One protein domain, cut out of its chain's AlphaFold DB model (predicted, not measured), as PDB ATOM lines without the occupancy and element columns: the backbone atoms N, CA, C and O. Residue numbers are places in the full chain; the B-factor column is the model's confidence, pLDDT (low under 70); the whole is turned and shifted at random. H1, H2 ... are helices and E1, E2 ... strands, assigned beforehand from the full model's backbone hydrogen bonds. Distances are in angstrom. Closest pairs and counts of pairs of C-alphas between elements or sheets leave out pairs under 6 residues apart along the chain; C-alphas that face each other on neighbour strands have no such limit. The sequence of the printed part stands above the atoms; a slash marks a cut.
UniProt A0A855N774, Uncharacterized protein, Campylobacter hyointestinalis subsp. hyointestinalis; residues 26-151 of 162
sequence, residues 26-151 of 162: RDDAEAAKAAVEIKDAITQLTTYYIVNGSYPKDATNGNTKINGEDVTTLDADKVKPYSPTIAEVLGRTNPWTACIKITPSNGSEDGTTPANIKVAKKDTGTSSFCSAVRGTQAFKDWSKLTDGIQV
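What this domain is: This is residues 26 to 151 of the 162 residues of an uncharacterized protein of Campylobacter hyointestinalis subsp. hyointestinalis (UniProt A0A855N774). One long helix, H1, runs the length of the domain, and a two-stranded hairpin, E1 and E2, packs lengthwise on its residues 38 to 49. Two short helices, H2 and H3, sit to the E1 side together with a long loop, residues 53 to 75, while H4 packs near the beginning of H1 and H5 packs on E2. The printed part has 126 residues with five named helices and two named strands, in the order H1 H2 H3 E1 E2 H4 H5; the sheet E1 - E2 is antiparallel and the class is mostly helix. The whole is compact, with a radius of gyration of the C-alphas of 14.1 A and spans of 44 by 31 by 23 A.

Where its parts are: Find C-alpha 26 at (111.976, 182.082, 123.216); from there H1, residues 26 to 52, runs 38.7 A to C-alpha 52 at (122.966, 147.803, 137.289). Further on come H2, residues 76 to 79, 5.4 A long, and H3, residues 84 to 90, 10.1 A long. Next look at E1, residues 100 to 105, 16.3 A long, and E2, residues 116 to 121, 16.6 A long. H4, residues 128 to 135, measures 10.1 A, and H5, residues 137 to 144, runs 10.9 A to C-alpha 144 at (100.850, 163.399, 138.189).

How they stand to each other: Begin at the hairpin of E1 and E2, with 161 degrees between their directions: N 103 and O 118 are 2.8 A apart and N 118 and O 103 are 2.9 A apart, both within hydrogen-bond range. The closest C-alphas of H1 and E2 are those of Ile 42 and Ile 117, 7.3 A apart; those of H5 and E2 are Ser 143 and Ala 120, 5.1 A apart. With residues 27 to 35 alone, H1 touches H4, closest at the C-alphas of Ala 31 and Val 133, 4.5 A, at a steep tilt of 53 degrees, the same way. With residues 37 to 44 alone, H1 touches H3, closest at the C-alphas of Ala 41 and Thr 85, 5.6 A, at a steep tilt of 42 degrees, opposite ways. H2 touches H3, closest at the C-alphas of Ala 76 and Ala 87, 4.2 A. H1 and H5 are close but not clearly touching, with the C-alphas of Ala 35 and Ala 138 closest at 6.6 A. H2 and H5 are apart. In H1, H3, H4 and H5 every O i to N i+4 pair is within hydrogen-bond range; H2 is too short for such a pair.

The domain as a whole: The two C-alphas farthest apart, those of Arg 26 and Asp 110, are 46.5 A apart. The printed part has no cut. The link from H1 to H2, 23 residues, is long. Residues 149 to 150 pair antiparallel with residues 116 to 117 of E2. The mean pLDDT of the printed part is 90.3; residues 61, 111 and 125 are under 70.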
ATOM      1  N   ARG A  26     110.663 182.650 122.884       86.81
ATOM      2  CA  ARG A  26     111.976 182.082 123.216       86.81
ATOM      3  C   ARG A  26     111.892 181.158 124.426       86.81
ATOM      4  O   ARG A  26     112.387 180.038 124.338       86.81
ATOM      5  N   ASP A  27     111.227 181.593 125.495       88.25
ATOM      6  CA  ASP A  27     111.031 180.772 126.694       88.25
ATOM      7  C   ASP A  27     110.257 179.483 126.370       88.25
ATOM      8  O   ASP A  27     110.634 178.406 126.829       88.25
ATOM      9  N   ASP A  28     109.223 179.567 125.526       86.69
ATOM     10  CA  ASP A  28     108.444 178.405 125.082       86.69
ATOM     11  C   ASP A  28     109.281 177.425 124.239       86.69
ATOM     12  O   ASP A  28     109.190 176.206 124.412       86.69
ATOM     13  N   ALA A  29     110.135 177.937 123.346       89.50
ATOM     14  CA  ALA A  29     111.036 177.110 122.544       89.50
ATOM     15  C   ALA A  29     112.105 176.418 123.409       89.50
ATOM     16  O   ALA A  29     112.376 175.226 123.239       89.50
ATOM     17  N   GLU A  30     112.686 177.142 124.369       91.19
ATOM     18  CA  GLU A  30     113.629 176.577 125.335       91.19
ATOM     19  C   GLU A  30     112.943 175.536 126.235       91.19
ATOM     20  O   GLU A  30     113.527 174.489 126.521       91.19
ATOM     21  N   ALA A  31     111.682 175.755 126.621       92.25
ATOM     22  CA  ALA A  31     110.896 174.795 127.390       92.25
ATOM     23  C   ALA A  31     110.576 173.513 126.604       92.25
ATOM     24  O   ALA A  31     110.628 172.416 127.165       92.25
ATOM     25  N   ALA A  32     110.292 173.619 125.303       92.50
ATOM     26  CA  ALA A  32     110.102 172.456 124.440       92.50
ATOM     27  C   ALA A  32     111.386 171.619 124.329       92.50
ATOM     28  O   ALA A  32     111.336 170.392 124.445       92.50
ATOM     29  N   LYS A  33     112.545 172.276 124.184       94.12
ATOM     30  CA  LYS A  33     113.853 171.607 124.226       94.12
ATOM     31  C   LYS A  33     114.083 170.924 125.576       94.12
ATOM     32  O   LYS A  33     114.467 169.757 125.608       94.12
ATOM     33  N   ALA A  34     113.791 171.617 126.677       94.88
ATOM     34  CA  ALA A  34     113.912 171.057 128.017       94.88
ATOM     35  C   ALA A  34     113.056 169.793 128.189       94.88
ATOM     36  O   ALA A  34     113.531 168.820 128.754       94.88
ATOM     37  N   ALA A  35     111.828 169.751 127.662       94.56
ATOM     38  CA  ALA A  35     110.986 168.556 127.749       94.56
ATOM     39  C   ALA A  35     111.618 167.321 127.082       94.56
ATOM     40  O   ALA A  35     111.514 166.217 127.623       94.56
ATOM     41  N   VAL A  36     112.290 167.499 125.940       96.00
ATOM     42  CA  VAL A  36     113.030 166.417 125.267       96.00
ATOM     43  C   VAL A  36     114.211 165.968 126.125       96.00
ATOM     44  O   VAL A  36     114.345 164.784 126.410       96.00
ATOM     45  N   GLU A  37     115.005 166.909 126.632       96.69
ATOM     46  CA  GLU A  37     116.163 166.598 127.478       96.69
ATOM     47  C   GLU A  37     115.773 165.924 128.798       96.69
ATOM     48  O   GLU A  37     116.462 165.016 129.256       96.69
ATOM     49  N   ILE A  38     114.653 166.322 129.408       96.25
ATOM     50  CA  ILE A  38     114.123 165.675 130.613       96.25
ATOM     51  C   ILE A  38     113.730 164.229 130.296       96.25
ATOM     52  O   ILE A  38     114.044 163.326 131.069       96.25
ATOM     53  N   LYS A  39     113.078 163.986 129.152       95.69
ATOM     54  CA  LYS A  39     112.743 162.627 128.708       95.69
ATOM     55  C   LYS A  39     114.003 161.783 128.509       95.69
ATOM     56  O   LYS A  39     114.038 160.631 128.948       95.69
ATOM     57  N   ASP A  40     115.032 162.349 127.888       97.12
ATOM     58  CA  ASP A  40     116.312 161.671 127.680       97.12
ATOM     59  C   ASP A  40     117.005 161.374 129.014       97.12
ATOM     60  O   ASP A  40     117.480 160.261 129.224       97.12
ATOM     61  N   ALA A  41     116.988 162.319 129.956       97.12
ATOM     62  CA  ALA A  41     117.522 162.133 131.301       97.12
ATOM     63  C   ALA A  41     116.805 161.006 132.065       97.12
ATOM     64  O   ALA A  41     117.453 160.132 132.638       97.12
ATOM     65  N   ILE A  42     115.469 160.978 132.033       95.69
ATOM     66  CA  ILE A  42     114.669 159.894 132.628       95.69
ATOM     67  C   ILE A  42     115.012 158.551 131.972       95.69
ATOM     68  O   ILE A  42     115.150 157.540 132.662       95.69
ATOM     69  N   THR A  43     115.180 158.535 130.647       96.19
ATOM     70  CA  THR A  43     115.555 157.327 129.902       96.19
ATOM     71  C   THR A  43     116.938 156.835 130.325       96.19
ATOM     72  O   THR A  43     117.085 155.657 130.623       96.19
ATOM     73  N   GLN A  44     117.926 157.724 130.445       96.81
ATOM     74  CA  GLN A  44     119.279 157.384 130.902       96.81
ATOM     75  C   GLN A  44     119.281 156.786 132.314       96.81
ATOM     76  O   GLN A  44     119.899 155.745 132.532       96.81
ATOM     77  N   LEU A  45     118.528 157.378 133.247       96.00
ATOM     78  CA  LEU A  45     118.370 156.843 134.605       96.00
ATOM     79  C   LEU A  45     117.694 155.465 134.597       96.00
ATOM     80  O   LEU A  45     118.136 154.547 135.287       96.00
ATOM     81  N   THR A  46     116.666 155.295 133.764       94.62
ATOM     82  CA  THR A  46     115.979 154.009 133.582       94.62
ATOM     83  C   THR A  46     116.934 152.949 133.033       94.62
ATOM     84  O   THR A  46     117.006 151.846 133.567       94.62
ATOM     85  N   THR A  47     117.709 153.279 131.998       94.31
ATOM     86  CA  THR A  47     118.725 152.389 131.425       94.31
ATOM     87  C   THR A  47     119.788 152.033 132.456       94.31
ATOM     88  O   THR A  47     120.141 150.862 132.570       94.31
ATOM     89  N   TYR A  48     120.256 153.002 133.247       94.06
ATOM     90  CA  TYR A  48     121.205 152.742 134.325       94.06
ATOM     91  C   TYR A  48     120.650 151.708 135.315       94.06
ATOM     92  O   TYR A  48     121.356 150.755 135.652       94.06
ATOM     93  N   TYR A  49     119.389 151.855 135.735       92.62
ATOM     94  CA  TYR A  49     118.735 150.900 136.629       92.62
ATOM     95  C   TYR A  49     118.610 149.507 136.004       92.62
ATOM     96  O   TYR A  49     118.889 148.514 136.664       92.62
ATOM     97  N   ILE A  50     118.244 149.418 134.723       90.44
ATOM     98  CA  ILE A  50     118.130 148.133 134.015       90.44
ATOM     99  C   ILE A  50     119.484 147.411 133.949       90.44
ATOM    100  O   ILE A  50     119.533 146.197 134.119       90.44
ATOM    101  N   VAL A  51     120.576 148.144 133.719       90.75
ATOM    102  CA  VAL A  51     121.923 147.564 133.595       90.75
ATOM    103  C   VAL A  51     122.509 147.166 134.952       90.75
ATOM    104  O   VAL A  51     123.146 146.124 135.056       90.75
ATOM    105  N   ASN A  52     122.311 147.986 135.988       90.44
ATOM    106  CA  ASN A  52     122.966 147.803 137.289       90.44
ATOM    107  C   ASN A  52     122.061 147.157 138.350       90.44
ATOM    108  O   ASN A  52     122.522 146.847 139.446       90.44
ATOM    109  N   GLY A  53     120.766 147.008 138.071       89.19
ATOM    110  CA  GLY A  53     119.758 146.460 138.981       89.19
ATOM    111  C   GLY A  53     119.385 147.362 140.163       89.19
ATOM    112  O   GLY A  53     118.385 147.108 140.825       89.19
ATOM    113  N   SER A  54     120.167 148.408 140.447       90.75
ATOM    114  CA  SER A  54     119.895 149.355 141.529       90.75
ATOM    115  C   SER A  54     120.585 150.706 141.323       90.75
ATOM    116  O   SER A  54     121.625 150.828 140.674       90.75
ATOM    117  N   TYR A  55     120.008 151.734 141.929       93.00
ATOM    118  CA  TYR A  55     120.608 153.037 142.162       93.00
ATOM    119  C   TYR A  55     121.501 153.000 143.418       93.00
ATOM    120  O   TYR A  55     121.058 152.496 144.455       93.00
ATOM    121  N   PRO A  56     122.723 153.561 143.385       93.44
ATOM    122  CA  PRO A  56     123.604 153.628 144.550       93.44
ATOM    123  C   PRO A  56     122.931 154.248 145.787       93.44
ATOM    124  O   PRO A  56     122.430 155.378 145.726       93.44
ATOM    125  N   LYS A  57     122.927 153.495 146.900       91.44
ATOM    126  CA  LYS A  57     122.376 153.897 148.211       91.44
ATOM    127  C   LYS A  57     123.356 154.722 149.050       91.44
ATOM    128  O   LYS A  57     122.912 155.555 149.835       91.44
ATOM    129  N   ASP A  58     124.655 154.550 148.816       88.31
ATOM    130  CA  ASP A  58     125.729 155.199 149.562       88.31
ATOM    131  C   ASP A  58     126.740 155.845 148.617       88.31
ATOM    132  O   ASP A  58     127.001 155.347 147.517       88.31
ATOM    133  N   ALA A  59     127.334 156.952 149.066       83.31
ATOM    134  CA  ALA A  59     128.485 157.535 148.398       83.31
ATOM    135  C   ALA A  59     129.733 156.726 148.783       83.31
ATOM    136  O   ALA A  59     130.273 156.880 149.877       83.31
ATOM    137  N   THR A  60     130.166 155.834 147.899       79.62
ATOM    138  CA  THR A  60     131.383 155.021 148.062       79.62
ATOM    139  C   THR A  60     132.370 155.358 146.950       79.62
ATOM    140  O   THR A  60     131.991 155.999 145.976       79.62
ATOM    141  N   ASN A  61     133.647 154.998 147.107       58.66
ATOM    142  CA  ASN A  61     134.753 155.394 146.222       58.66
ATOM    143  C   ASN A  61     134.414 155.276 144.715       58.66
ATOM    144  O   ASN A  61     134.562 154.206 144.131       58.66
ATOM    145  N   GLY A  62     133.990 156.385 144.094       71.31
ATOM    146  CA  GLY A  62     133.638 156.480 142.668       71.31
ATOM    147  C   GLY A  62     132.142 156.613 142.343       71.31
ATOM    148  O   GLY A  62     131.810 157.056 141.246       71.31
ATOM    149  N   ASN A  63     131.240 156.324 143.286       78.62
ATOM    150  CA  ASN A  63     129.791 156.373 143.086       78.62
ATOM    151  C   ASN A  63     129.145 157.407 144.011       78.62
ATOM    152  O   ASN A  63     129.405 157.447 145.211       78.62
ATOM    153  N   THR A  64     128.262 158.234 143.453       90.81
ATOM    154  CA  THR A  64     127.459 159.178 144.236       90.81
ATOM    155  C   THR A  64     126.134 158.525 144.592       90.81
ATOM    156  O   THR A  64     125.512 157.883 143.746       90.81
ATOM    157  N   LYS A  65     125.684 158.698 145.838       93.31
ATOM    158  CA  LYS A  65     124.328 158.314 146.229       93.31
ATOM    159  C   LYS A  65     123.327 159.063 145.351       93.31
ATOM    160  O   LYS A  65     123.301 160.289 145.356       93.31
ATOM    161  N   ILE A  66     122.498 158.314 144.632       94.69
ATOM    162  CA  ILE A  66     121.387 158.874 143.849       94.69
ATOM    163  C   ILE A  66     120.037 158.289 144.263       94.69
ATOM    164  O   ILE A  66     119.003 158.878 143.970       94.69
ATOM    165  N   ASN A  67     120.026 157.166 144.990       94.06
ATOM    166  CA  ASN A  67     118.793 156.582 145.501       94.06
ATOM    167  C   ASN A  67     118.119 157.519 146.517       94.06
ATOM    168  O   ASN A  67     118.657 157.767 147.598       94.06
ATOM    169  N   GLY A  68     116.928 158.000 146.171       92.69
ATOM    170  CA  GLY A  68     116.139 158.931 146.971       92.69
ATOM    171  C   GLY A  68     116.638 160.378 146.942       92.69
ATOM    172  O   GLY A  68     116.066 161.209 147.640       92.69
ATOM    173  N   GLU A  69     117.660 160.696 146.143       94.56
ATOM    174  CA  GLU A  69     118.236 162.043 146.050       94.56
ATOM    175  C   GLU A  69     117.693 162.813 144.843       94.56
ATOM    176  O   GLU A  69     117.339 162.230 143.818       94.56
ATOM    177  N   ASP A  70     117.642 164.144 144.941       94.88
ATOM    178  CA  ASP A  70     117.331 164.998 143.791       94.88
ATOM    179  C   ASP A  70     118.558 165.130 142.883       94.88
ATOM    180  O   ASP A  70     119.448 165.954 143.121       94.88
ATOM    181  N   VAL A  71     118.604 164.338 141.809       94.50
ATOM    182  CA  VAL A  71     119.759 164.307 140.900       94.50
ATOM    183  C   VAL A  71     119.971 165.628 140.156       94.50
ATOM    184  O   VAL A  71     121.059 165.864 139.636       94.50
ATOM    185  N   THR A  72     118.975 166.522 140.139       94.00
ATOM    186  CA  THR A  72     119.096 167.858 139.534       94.00
ATOM    187  C   THR A  72     119.877 168.846 140.408       94.00
ATOM    188  O   THR A  72     120.113 169.978 139.988       94.00
ATOM    189  N   THR A  73     120.286 168.437 141.615       92.31
ATOM    190  CA  THR A  73     121.103 169.239 142.546       92.31
ATOM    191  C   THR A  73     122.542 168.759 142.686       92.31
ATOM    192  O   THR A  73     123.344 169.427 143.337       92.31
ATOM    193  N   LEU A  74     122.874 167.614 142.092       92.00
ATOM    194  CA  LEU A  74     124.207 167.031 142.175       92.00
ATOM    195  C   LEU A  74     125.203 167.797 141.300       92.00
ATOM    196  O   LEU A  74     124.827 168.420 140.310       92.00
ATOM    197  N   ASP A  75     126.490 167.696 141.636       91.75
ATOM    198  CA  ASP A  75     127.565 168.188 140.774       91.75
ATOM    199  C   ASP A  75     127.535 167.485 139.407       91.75
ATOM    200  O   ASP A  75     127.278 166.278 139.321       91.75
ATOM    201  N   ALA A  76     127.865 168.217 138.338       92.06
ATOM    202  CA  ALA A  76     127.841 167.692 136.971       92.06
ATOM    203  C   ALA A  76     128.686 166.413 136.819       92.06
ATOM    204  O   ALA A  76     128.224 165.432 136.238       92.06
ATOM    205  N   ASP A  77     129.880 166.372 137.416       91.50
ATOM    206  CA  ASP A  77     130.762 165.199 137.362       91.50
ATOM    207  C   ASP A  77     130.199 163.987 138.113       91.50
ATOM    208  O   ASP A  77     130.444 162.845 137.725       91.50
ATOM    209  N   LYS A  78     129.409 164.225 139.165       91.44
ATOM    210  CA  LYS A  78     128.798 163.175 139.985       91.44
ATOM    211  C   LYS A  78     127.567 162.568 139.333       91.44
ATOM    212  O   LYS A  78     127.320 161.381 139.511       91.44
ATOM    213  N   VAL A  79     126.789 163.362 138.595       93.69
ATOM    214  CA  VAL A  79     125.578 162.877 137.914       93.69
ATOM    215  C   VAL A  79     125.867 162.300 136.528       93.69
ATOM    216  O   VAL A  79     125.124 161.440 136.059       93.69
ATOM    217  N   LYS A  80     126.971 162.705 135.889       93.81
ATOM    218  CA  LYS A  80     127.376 162.268 134.545       93.81
ATOM    219  C   LYS A  80     127.367 160.746 134.316       93.81
ATOM    220  O   LYS A  80     126.918 160.351 133.241       93.81
ATOM    221  N   PRO A  81     127.795 159.883 135.263       92.81
ATOM    222  CA  PRO A  81     127.728 158.429 135.083       92.81
ATOM    223  C   PRO A  81     126.297 157.878 134.984       92.81
ATOM    224  O   PRO A  81     126.093 156.809 134.416       92.81
ATOM    225  N   TYR A  82     125.312 158.598 135.530       93.25
ATOM    226  CA  TYR A  82     123.905 158.186 135.579       93.25
ATOM    227  C   TYR A  82     123.063 158.878 134.501       93.25
ATOM    228  O   TYR A  82     122.169 158.271 133.918       93.25
ATOM    229  N   SER A  83     123.348 160.154 134.230       95.94
ATOM    230  CA  SER A  83     122.719 160.936 133.170       95.94
ATOM    231  C   SER A  83     123.676 162.015 132.643       95.94
ATOM    232  O   SER A  83     123.808 163.087 133.243       95.94
ATOM    233  N   PRO A  84     124.314 161.777 131.482       95.44
ATOM    234  CA  PRO A  84     125.082 162.797 130.775       95.44
ATOM    235  C   PRO A  84     124.254 164.041 130.432       95.44
ATOM    236  O   PRO A  84     124.779 165.151 130.474       95.44
ATOM    237  N   THR A  85     122.957 163.872 130.150       96.62
ATOM    238  CA  THR A  85     122.067 164.992 129.816       96.62
ATOM    239  C   THR A  85     121.897 165.945 130.997       96.62
ATOM    240  O   THR A  85     122.006 167.156 130.820       96.62
ATOM    241  N   ILE A  86     121.684 165.432 132.216       95.94
ATOM    242  CA  ILE A  86     121.594 166.290 133.410       95.94
ATOM    243  C   ILE A  86     122.922 167.019 133.642       95.94
ATOM    244  O   ILE A  86     122.914 168.223 133.904       95.94
ATOM    245  N   ALA A  87     124.053 166.320 133.500       95.50
ATOM    246  CA  ALA A  87     125.379 166.913 133.671       95.50
ATOM    247  C   ALA A  87     125.628 168.084 132.705       95.50
ATOM    248  O   ALA A  87     126.137 169.124 133.118       95.50
ATOM    249  N   GLU A  88     125.235 167.942 131.438       94.94
ATOM    250  CA  GLU A  88     125.354 169.013 130.447       94.94
ATOM    251  C   GLU A  88     124.464 170.214 130.798       94.94
ATOM    252  O   GLU A  88     124.886 171.368 130.698       94.94
ATOM    253  N   VAL A  89     123.228 169.955 131.230       94.56
ATOM    254  CA  VAL A  89     122.256 171.009 131.531       94.56
ATOM    255  C   VAL A  89     122.680 171.826 132.745       94.56
ATOM    256  O   VAL A  89     122.502 173.041 132.725       94.56
ATOM    257  N   LEU A  90     123.273 171.205 133.768       90.94
ATOM    258  CA  LEU A  90     123.742 171.891 134.978       90.94
ATOM    259  C   LEU A  90     124.751 173.015 134.699       90.94
ATOM    260  O   LEU A  90     124.809 173.973 135.464       90.94
ATOM    261  N   GLY A  91     125.512 172.934 133.603       85.38
ATOM    262  CA  GLY A  91     126.474 173.967 133.206       85.38
ATOM    263  C   GLY A  91     125.876 175.162 132.451       85.38
ATOM    264  O   GLY A  91     126.618 176.059 132.053       85.38
ATOM    265  N   ARG A  92     124.563 175.182 132.191       89.12
ATOM    266  CA  ARG A  92     123.909 176.217 131.370       89.12
ATOM    267  C   ARG A  92     123.449 177.414 132.204       89.12
ATOM    268  O   ARG A  92     123.142 177.282 133.381       89.12
ATOM    269  N   THR A  93     123.301 178.570 131.553       83.62
ATOM    270  CA  THR A  93     122.825 179.819 132.182       83.62
ATOM    271  C   THR A  93     121.386 179.722 132.706       83.62
ATOM    272  O   THR A  93     121.099 180.239 133.779       83.62
ATOM    273  N   ASN A  94     120.499 179.029 131.978       84.00
ATOM    274  CA  ASN A  94     119.102 178.784 132.361       84.00
ATOM    275  C   ASN A  94     118.821 177.274 132.365       84.00
ATOM    276  O   ASN A  94     118.254 176.736 131.410       84.00
ATOM    277  N   PRO A  95     119.264 176.545 133.397       91.56
ATOM    278  CA  PRO A  95     119.152 175.103 133.403       91.56
ATOM    279  C   PRO A  95     117.751 174.692 133.872       91.56
ATOM    280  O   PRO A  95     117.261 175.142 134.910       91.56
ATOM    281  N   TRP A  96     117.084 173.793 133.143       93.56
ATOM    282  CA  TRP A  96     115.774 173.285 133.575       93.56
ATOM    283  C   TRP A  96     115.857 172.486 134.887       93.56
ATOM    284  O   TRP A  96     114.842 172.308 135.561       93.56
ATOM    285  N   THR A  97     117.059 172.070 135.304       94.00
ATOM    286  CA  THR A  97     117.344 171.449 136.610       94.00
ATOM    287  C   THR A  97     117.021 172.373 137.793       94.00
ATOM    288  O   THR A  97     116.726 171.902 138.888       94.00
ATOM    289  N   ALA A  98     116.974 173.695 137.584       92.38
ATOM    290  CA  ALA A  98     116.476 174.643 138.584       92.38
ATOM    291  C   ALA A  98     114.937 174.645 138.698       92.38
ATOM    292  O   ALA A  98     114.379 175.075 139.711       92.38
ATOM    293  N   CYS A  99     114.236 174.160 137.671       93.62
ATOM    294  CA  CYS A  99     112.781 174.195 137.581       93.62
ATOM    295  C   CYS A  99     112.120 172.913 138.104       93.62
ATOM    296  O   CYS A  99     110.978 172.959 138.575       93.62
ATOM    297  N   ILE A 100     112.792 171.770 138.035       94.50
ATOM    298  CA  ILE A 100     112.215 170.479 138.415       94.50
ATOM    299  C   ILE A 100     113.177 169.678 139.289       94.50
ATOM    300  O   ILE A 100     114.387 169.889 139.255       94.50
ATOM    301  N   LYS A 101     112.617 168.747 140.057       94.56
ATOM    302  CA  LYS A 101     113.362 167.723 140.784       94.56
ATOM    303  C   LYS A 101     113.136 166.364 140.144       94.56
ATOM    304  O   LYS A 101     112.006 166.064 139.739       94.56
ATOM    305  N   ILE A 102     114.196 165.571 140.054       96.31
ATOM    306  CA  ILE A 102     114.161 164.194 139.556       96.31
ATOM    307  C   ILE A 102     114.759 163.321 140.650       96.31
ATOM    308  O   ILE A 102     115.908 163.503 141.034       96.31
ATOM    309  N   THR A 103     113.975 162.373 141.150       96.31
ATOM    310  CA  THR A 103     114.354 161.534 142.285       96.31
ATOM    311  C   THR A 103     114.209 160.064 141.902       96.31
ATOM    312  O   THR A 103     113.090 159.540 141.932       96.31
ATOM    313  N   PRO A 104     115.301 159.393 141.494       95.75
ATOM    314  CA  PRO A 104     115.306 157.951 141.302       95.75
ATOM    315  C   PRO A 104     115.252 157.234 142.656       95.75
ATOM    316  O   PRO A 104     115.866 157.663 143.628       95.75
ATOM    317  N   SER A 105     114.509 156.136 142.731       94.00
ATOM    318  CA  SER A 105     114.325 155.320 143.927       94.00
ATOM    319  C   SER A 105     114.354 153.840 143.563       94.00
ATOM    320  O   SER A 105     113.756 153.434 142.570       94.00
ATOM    321  N   ASN A 106     115.008 153.030 144.391       91.75
ATOM    322  CA  ASN A 106     115.022 151.569 144.300       91.75
ATOM    323  C   ASN A 106     113.701 150.919 144.737       91.75
ATOM    324  O   ASN A 106     113.578 149.701 144.668       91.75
ATOM    325  N   GLY A 107     112.719 151.711 145.178       86.81
ATOM    326  CA  GLY A 107     111.486 151.179 145.747       86.81
ATOM    327  C   GLY A 107     111.672 150.710 147.191       86.81
ATOM    328  O   GLY A 107     112.706 150.962 147.815       86.81
ATOM    329  N   SER A 108     110.638 150.076 147.737       82.19
ATOM    330  CA  SER A 108     110.665 149.512 149.088       82.19
ATOM    331  C   SER A 108     111.388 148.172 149.088       82.19
ATOM    332  O   SER A 108     111.212 147.369 148.172       82.19
ATOM    333  N   GLU A 109     112.135 147.904 150.157       74.31
ATOM    334  CA  GLU A 109     112.786 146.609 150.384       74.31
ATOM    335  C   GLU A 109     111.756 145.474 150.513       74.31
ATOM    336  O   GLU A 109     112.032 144.348 150.113       74.31
ATOM    337  N   ASP A 110     110.530 145.802 150.934       71.06
ATOM    338  CA  ASP A 110     109.403 144.868 151.045       71.06
ATOM    339  C   ASP A 110     108.721 144.559 149.693       71.06
ATOM    340  O   ASP A 110     107.706 143.864 149.645       71.06
ATOM    341  N   GLY A 111     109.197 145.140 148.584       69.31
ATOM    342  CA  GLY A 111     108.641 144.929 147.238       69.31
ATOM    343  C   GLY A 111     107.262 145.558 146.989       69.31
ATOM    344  O   GLY A 111     106.702 145.411 145.903       69.31
ATOM    345  N   THR A 112     106.709 146.285 147.965       77.50
ATOM    346  CA  THR A 112     105.394 146.947 147.881       77.50
ATOM    347  C   THR A 112     105.387 148.161 146.961       77.50
ATOM    348  O   THR A 112     104.364 148.470 146.352       77.50
ATOM    349  N   THR A 113     106.525 148.846 146.843       82.69
ATOM    350  CA  THR A 113     106.726 149.917 145.866       82.69
ATOM    351  C   THR A 113     107.863 149.513 144.941       82.69
ATOM    352  O   THR A 113     108.969 149.269 145.426       82.69
ATOM    353  N   PRO A 114     107.619 149.407 143.626       88.06
ATOM    354  CA  PRO A 114     108.679 149.088 142.689       88.06
ATOM    355  C   PRO A 114     109.646 150.268 142.583       88.06
ATOM    356  O   PRO A 114     109.304 151.410 142.922       88.06
ATOM    357  N   ALA A 115     110.848 150.007 142.075       91.62
ATOM    358  CA  ALA A 115     111.771 151.076 141.741       91.62
ATOM    359  C   ALA A 115     111.119 152.054 140.762       91.62
ATOM    360  O   ALA A 115     110.370 151.669 139.862       91.62
ATOM    361  N   ASN A 116     111.351 153.340 140.983       93.38
ATOM    362  CA  ASN A 116     110.671 154.402 140.262       93.38
ATOM    363  C   ASN A 116     111.543 155.650 140.125       93.38
ATOM    364  O   ASN A 116     112.515 155.839 140.850       93.38
ATOM    365  N   ILE A 117     111.181 156.515 139.185       96.00
ATOM    366  CA  ILE A 117     111.739 157.857 139.035       96.00
ATOM    367  C   ILE A 117     110.608 158.854 139.253       96.00
ATOM    368  O   ILE A 117     109.660 158.919 138.468       96.00
ATOM    369  N   LYS A 118     110.703 159.657 140.312       95.75
ATOM    370  CA  LYS A 118     109.738 160.724 140.592       95.75
ATOM    371  C   LYS A 118     110.199 162.027 139.969       95.75
ATOM    372  O   LYS A 118     111.326 162.459 140.184       95.75
ATOM    373  N   VAL A 119     109.301 162.674 139.235       95.88
ATOM    374  CA  VAL A 119     109.515 164.006 138.671       95.88
ATOM    375  C   VAL A 119     108.541 164.955 139.343       95.88
ATOM    376  O   VAL A 119     107.342 164.693 139.379       95.88
ATOM    377  N   ALA A 120     109.029 166.062 139.885       94.25
ATOM    378  CA  ALA A 120     108.168 167.021 140.564       94.25
ATOM    379  C   ALA A 120     108.657 168.456 140.387       94.25
ATOM    380  O   ALA A 120     109.775 168.718 139.943       94.25
ATOM    381  N   LYS A 121     107.794 169.416 140.732       92.81
ATOM    382  CA  LYS A 121     108.174 170.829 140.730       92.81
ATOM    383  C   LYS A 121     109.213 171.106 141.818       92.81
ATOM    384  O   LYS A 121     109.180 170.502 142.891       92.81
ATOM    385  N   LYS A 122     110.089 172.068 141.543       90.94
ATOM    386  CA  LYS A 122     110.994 172.665 142.525       90.94
ATOM    387  C   LYS A 122     110.511 174.072 142.863       90.94
ATOM    388  O   LYS A 122     110.464 174.926 141.984       90.94
ATOM    389  N   ASP A 123     110.126 174.330 144.108       78.00
ATOM    390  CA  ASP A 123     109.433 175.582 144.459       78.00
ATOM    391  C   ASP A 123     110.289 176.850 144.266       78.00
ATOM    392  O   ASP A 123     109.750 177.942 144.125       78.00
ATOM    393  N   THR A 124     111.612 176.711 144.152       74.44
ATOM    394  CA  THR A 124     112.553 177.823 143.937       74.44
ATOM    395  C   THR A 124     112.564 178.385 142.508       74.44
ATOM    396  O   THR A 124     113.088 179.471 142.287       74.44
ATOM    397  N   GLY A 125     112.020 177.670 141.517       69.50
ATOM    398  CA  GLY A 125     112.026 178.107 140.114       69.50
ATOM    399  C   GLY A 125     110.784 178.918 139.740       69.50
ATOM    400  O   GLY A 125     109.811 178.338 139.257       69.50
ATOM    401  N   THR A 126     110.789 180.234 139.957       77.50
ATOM    402  CA  THR A 126     109.636 181.130 139.704       77.50
ATOM    403  C   THR A 126     109.700 181.891 138.373       77.50
ATOM    404  O   THR A 126     108.839 182.725 138.104       77.50
ATOM    405  N   SER A 127     110.691 181.613 137.520       87.00
ATOM    406  CA  SER A 127     110.849 182.292 136.227       87.00
ATOM    407  C   SER A 127     109.753 181.929 135.210       87.00
ATOM    408  O   SER A 127     109.097 180.884 135.311       87.00
ATOM    409  N   SER A 128     109.587 182.782 134.191       88.00
ATOM    410  CA  SER A 128     108.744 182.509 133.014       88.00
ATOM    411  C   SER A 128     109.153 181.200 132.338       88.00
ATOM    412  O   SER A 128     108.300 180.349 132.096       88.00
ATOM    413  N   PHE A 129     110.460 180.973 132.181       90.69
ATOM    414  CA  PHE A 129     111.021 179.714 131.691       90.69
ATOM    415  C   PHE A 129     110.593 178.500 132.531       90.69
ATOM    416  O   PHE A 129     110.083 177.525 131.984       90.69
ATOM    417  N   CYS A 130     110.714 178.538 133.865       92.75
ATOM    418  CA  CYS A 130     110.280 177.413 134.700       92.75
ATOM    419  C   CYS A 130     108.770 177.163 134.622       92.75
ATOM    420  O   CYS A 130     108.328 176.015 134.702       92.75
ATOM    421  N   SER A 131     107.982 178.225 134.453       91.44
ATOM    422  CA  SER A 131     106.542 178.112 134.220       91.44
ATOM    423  C   SER A 131     106.247 177.451 132.872       91.44
ATOM    424  O   SER A 131     105.409 176.553 132.818       91.44
ATOM    425  N   ALA A 132     106.987 177.806 131.816       92.75
ATOM    426  CA  ALA A 132     106.878 177.190 130.496       92.75
ATOM    427  C   ALA A 132     107.291 175.704 130.518       92.75
ATOM    428  O   ALA A 132     106.526 174.850 130.072       92.75
ATOM    429  N   VAL A 133     108.428 175.361 131.142       93.75
ATOM    430  CA  VAL A 133     108.905 173.968 131.305       93.75
ATOM    431  C   VAL A 133     107.854 173.105 132.003       93.75
ATOM    432  O   VAL A 133     107.500 172.029 131.519       93.75
ATOM    433  N   ARG A 134     107.297 173.589 133.120       92.88
ATOM    434  CA  ARG A 134     106.241 172.881 133.865       92.88
ATOM    435  C   ARG A 134     104.880 172.922 133.164       92.88
ATOM    436  O   ARG A 134     103.987 172.138 133.480       92.88
ATOM    437  N   GLY A 135     104.708 173.842 132.220       92.00
ATOM    438  CA  GLY A 135     103.535 173.959 131.366       92.00
ATOM    439  C   GLY A 135     103.466 172.883 130.281       92.00
ATOM    440  O   GLY A 135     102.368 172.610 129.787       92.00
ATOM    441  N   THR A 136     104.595 172.246 129.951       93.06
ATOM    442  CA  THR A 136     104.664 171.183 128.939       93.06
ATOM    443  C   THR A 136     103.804 169.977 129.321       93.06
ATOM    444  O   THR A 136     103.688 169.609 130.493       93.06
ATOM    445  N   GLN A 137     103.184 169.343 128.319       91.88
ATOM    446  CA  GLN A 137     102.323 168.179 128.549       91.88
ATOM    447  C   GLN A 137     103.106 167.018 129.176       91.88
ATOM    448  O   GLN A 137     102.647 166.429 130.149       91.88
ATOM    449  N   ALA A 138     104.331 166.775 128.700       89.25
ATOM    450  CA  ALA A 138     105.203 165.732 129.229       89.25
ATOM    451  C   ALA A 138     105.463 165.895 130.736       89.25
ATOM    452  O   ALA A 138     105.266 164.956 131.504       89.25
ATOM    453  N   PHE A 139     105.815 167.107 131.187       91.50
ATOM    454  CA  PHE A 139     106.014 167.359 132.614       91.50
ATOM    455  C   PHE A 139     104.729 167.161 133.422       91.50
ATOM    456  O   PHE A 139     104.762 166.578 134.507       91.50
ATOM    457  N   LYS A 140     103.589 167.641 132.915       92.31
ATOM    458  CA  LYS A 140     102.287 167.453 133.572       92.31
ATOM    459  C   LYS A 140     101.938 165.978 133.728       92.31
ATOM    460  O   LYS A 140     101.345 165.619 134.739       92.31
ATOM    461  N   ASP A 141     102.301 165.144 132.764       92.62
ATOM    462  CA  ASP A 141     102.038 163.711 132.827       92.62
ATOM    463  C   ASP A 141     102.956 163.030 133.847       92.62
ATOM    464  O   ASP A 141     102.467 162.312 134.714       92.62
ATOM    465  N   TRP A 142     104.258 163.334 133.846       91.75
ATOM    466  CA  TRP A 142     105.198 162.767 134.823       91.75
ATOM    467  C   TRP A 142     104.925 163.214 136.261       91.75
ATOM    468  O   TRP A 142     105.018 162.411 137.183       91.75
ATOM    469  N   SER A 143     104.563 164.483 136.463       90.31
ATOM    470  CA  SER A 143     104.319 165.041 137.802       90.31
ATOM    471  C   SER A 143     103.017 164.571 138.452       90.31
ATOM    472  O   SER A 143     102.871 164.692 139.667       90.31
ATOM    473  N   LYS A 144     102.081 164.017 137.673       91.44
ATOM    474  CA  LYS A 144     100.850 163.399 138.189       91.44
ATOM    475  C   LYS A 144     101.055 161.965 138.674       91.44
ATOM    476  O   LYS A 144     100.197 161.457 139.390       91.44
ATOM    477  N   LEU A 145     102.154 161.311 138.292       89.06
ATOM    478  CA  LEU A 145     102.458 159.947 138.722       89.06
ATOM    479  C   LEU A 145     102.897 159.965 140.190       89.06
ATOM    480  O   LEU A 145     104.056 160.236 140.505       89.06
ATOM    481  N   THR A 146     101.969 159.668 141.101       82.31
ATOM    482  CA  THR A 146     102.213 159.634 142.555       82.31
ATOM    483  C   THR A 146     103.287 158.619 142.943       82.31
ATOM    484  O   THR A 146     104.147 158.894 143.789       82.31
ATOM    485  N   ASP A 147     103.281 157.479 142.256       83.31
ATOM    486  CA  ASP A 147     104.239 156.388 142.448       83.31
ATOM    487  C   ASP A 147     105.506 156.564 141.598       83.31
ATOM    488  O   ASP A 147     106.458 155.802 141.731       83.31
ATOM    489  N   GLY A 148     105.564 157.625 140.787       88.25
ATOM    490  CA  GLY A 148     106.640 157.882 139.838       88.25
ATOM    491  C   GLY A 148     106.570 156.997 138.594       88.25
ATOM    492  O   GLY A 148     105.648 156.212 138.386       88.25
ATOM    493  N   ILE A 149     107.565 157.155 137.729       90.75
ATOM    494  CA  ILE A 149     107.754 156.327 136.539       90.75
ATOM    495  C   ILE A 149     108.427 155.039 136.997       90.75
ATOM    496  O   ILE A 149     109.590 155.078 137.385       90.75
ATOM    497  N   GLN A 150     107.711 153.918 136.980       90.12
ATOM    498  CA  GLN A 150     108.275 152.629 137.376       90.12
ATOM    499  C   GLN A 150     109.450 152.240 136.462       90.12
ATOM    500  O   GLN A 150     109.338 152.279 135.237       90.12
ATOM    501  N   VAL A 151     110.563 151.831 137.069       85.38
ATOM    502  CA  VAL A 151     111.754 151.321 136.390       85.38
ATOM    503  C   VAL A 151     112.003 149.883 136.840       85.38
ATOM    504  O   VAL A 151     112.143 149.594 138.022       85.38
TER     505      VAL A 151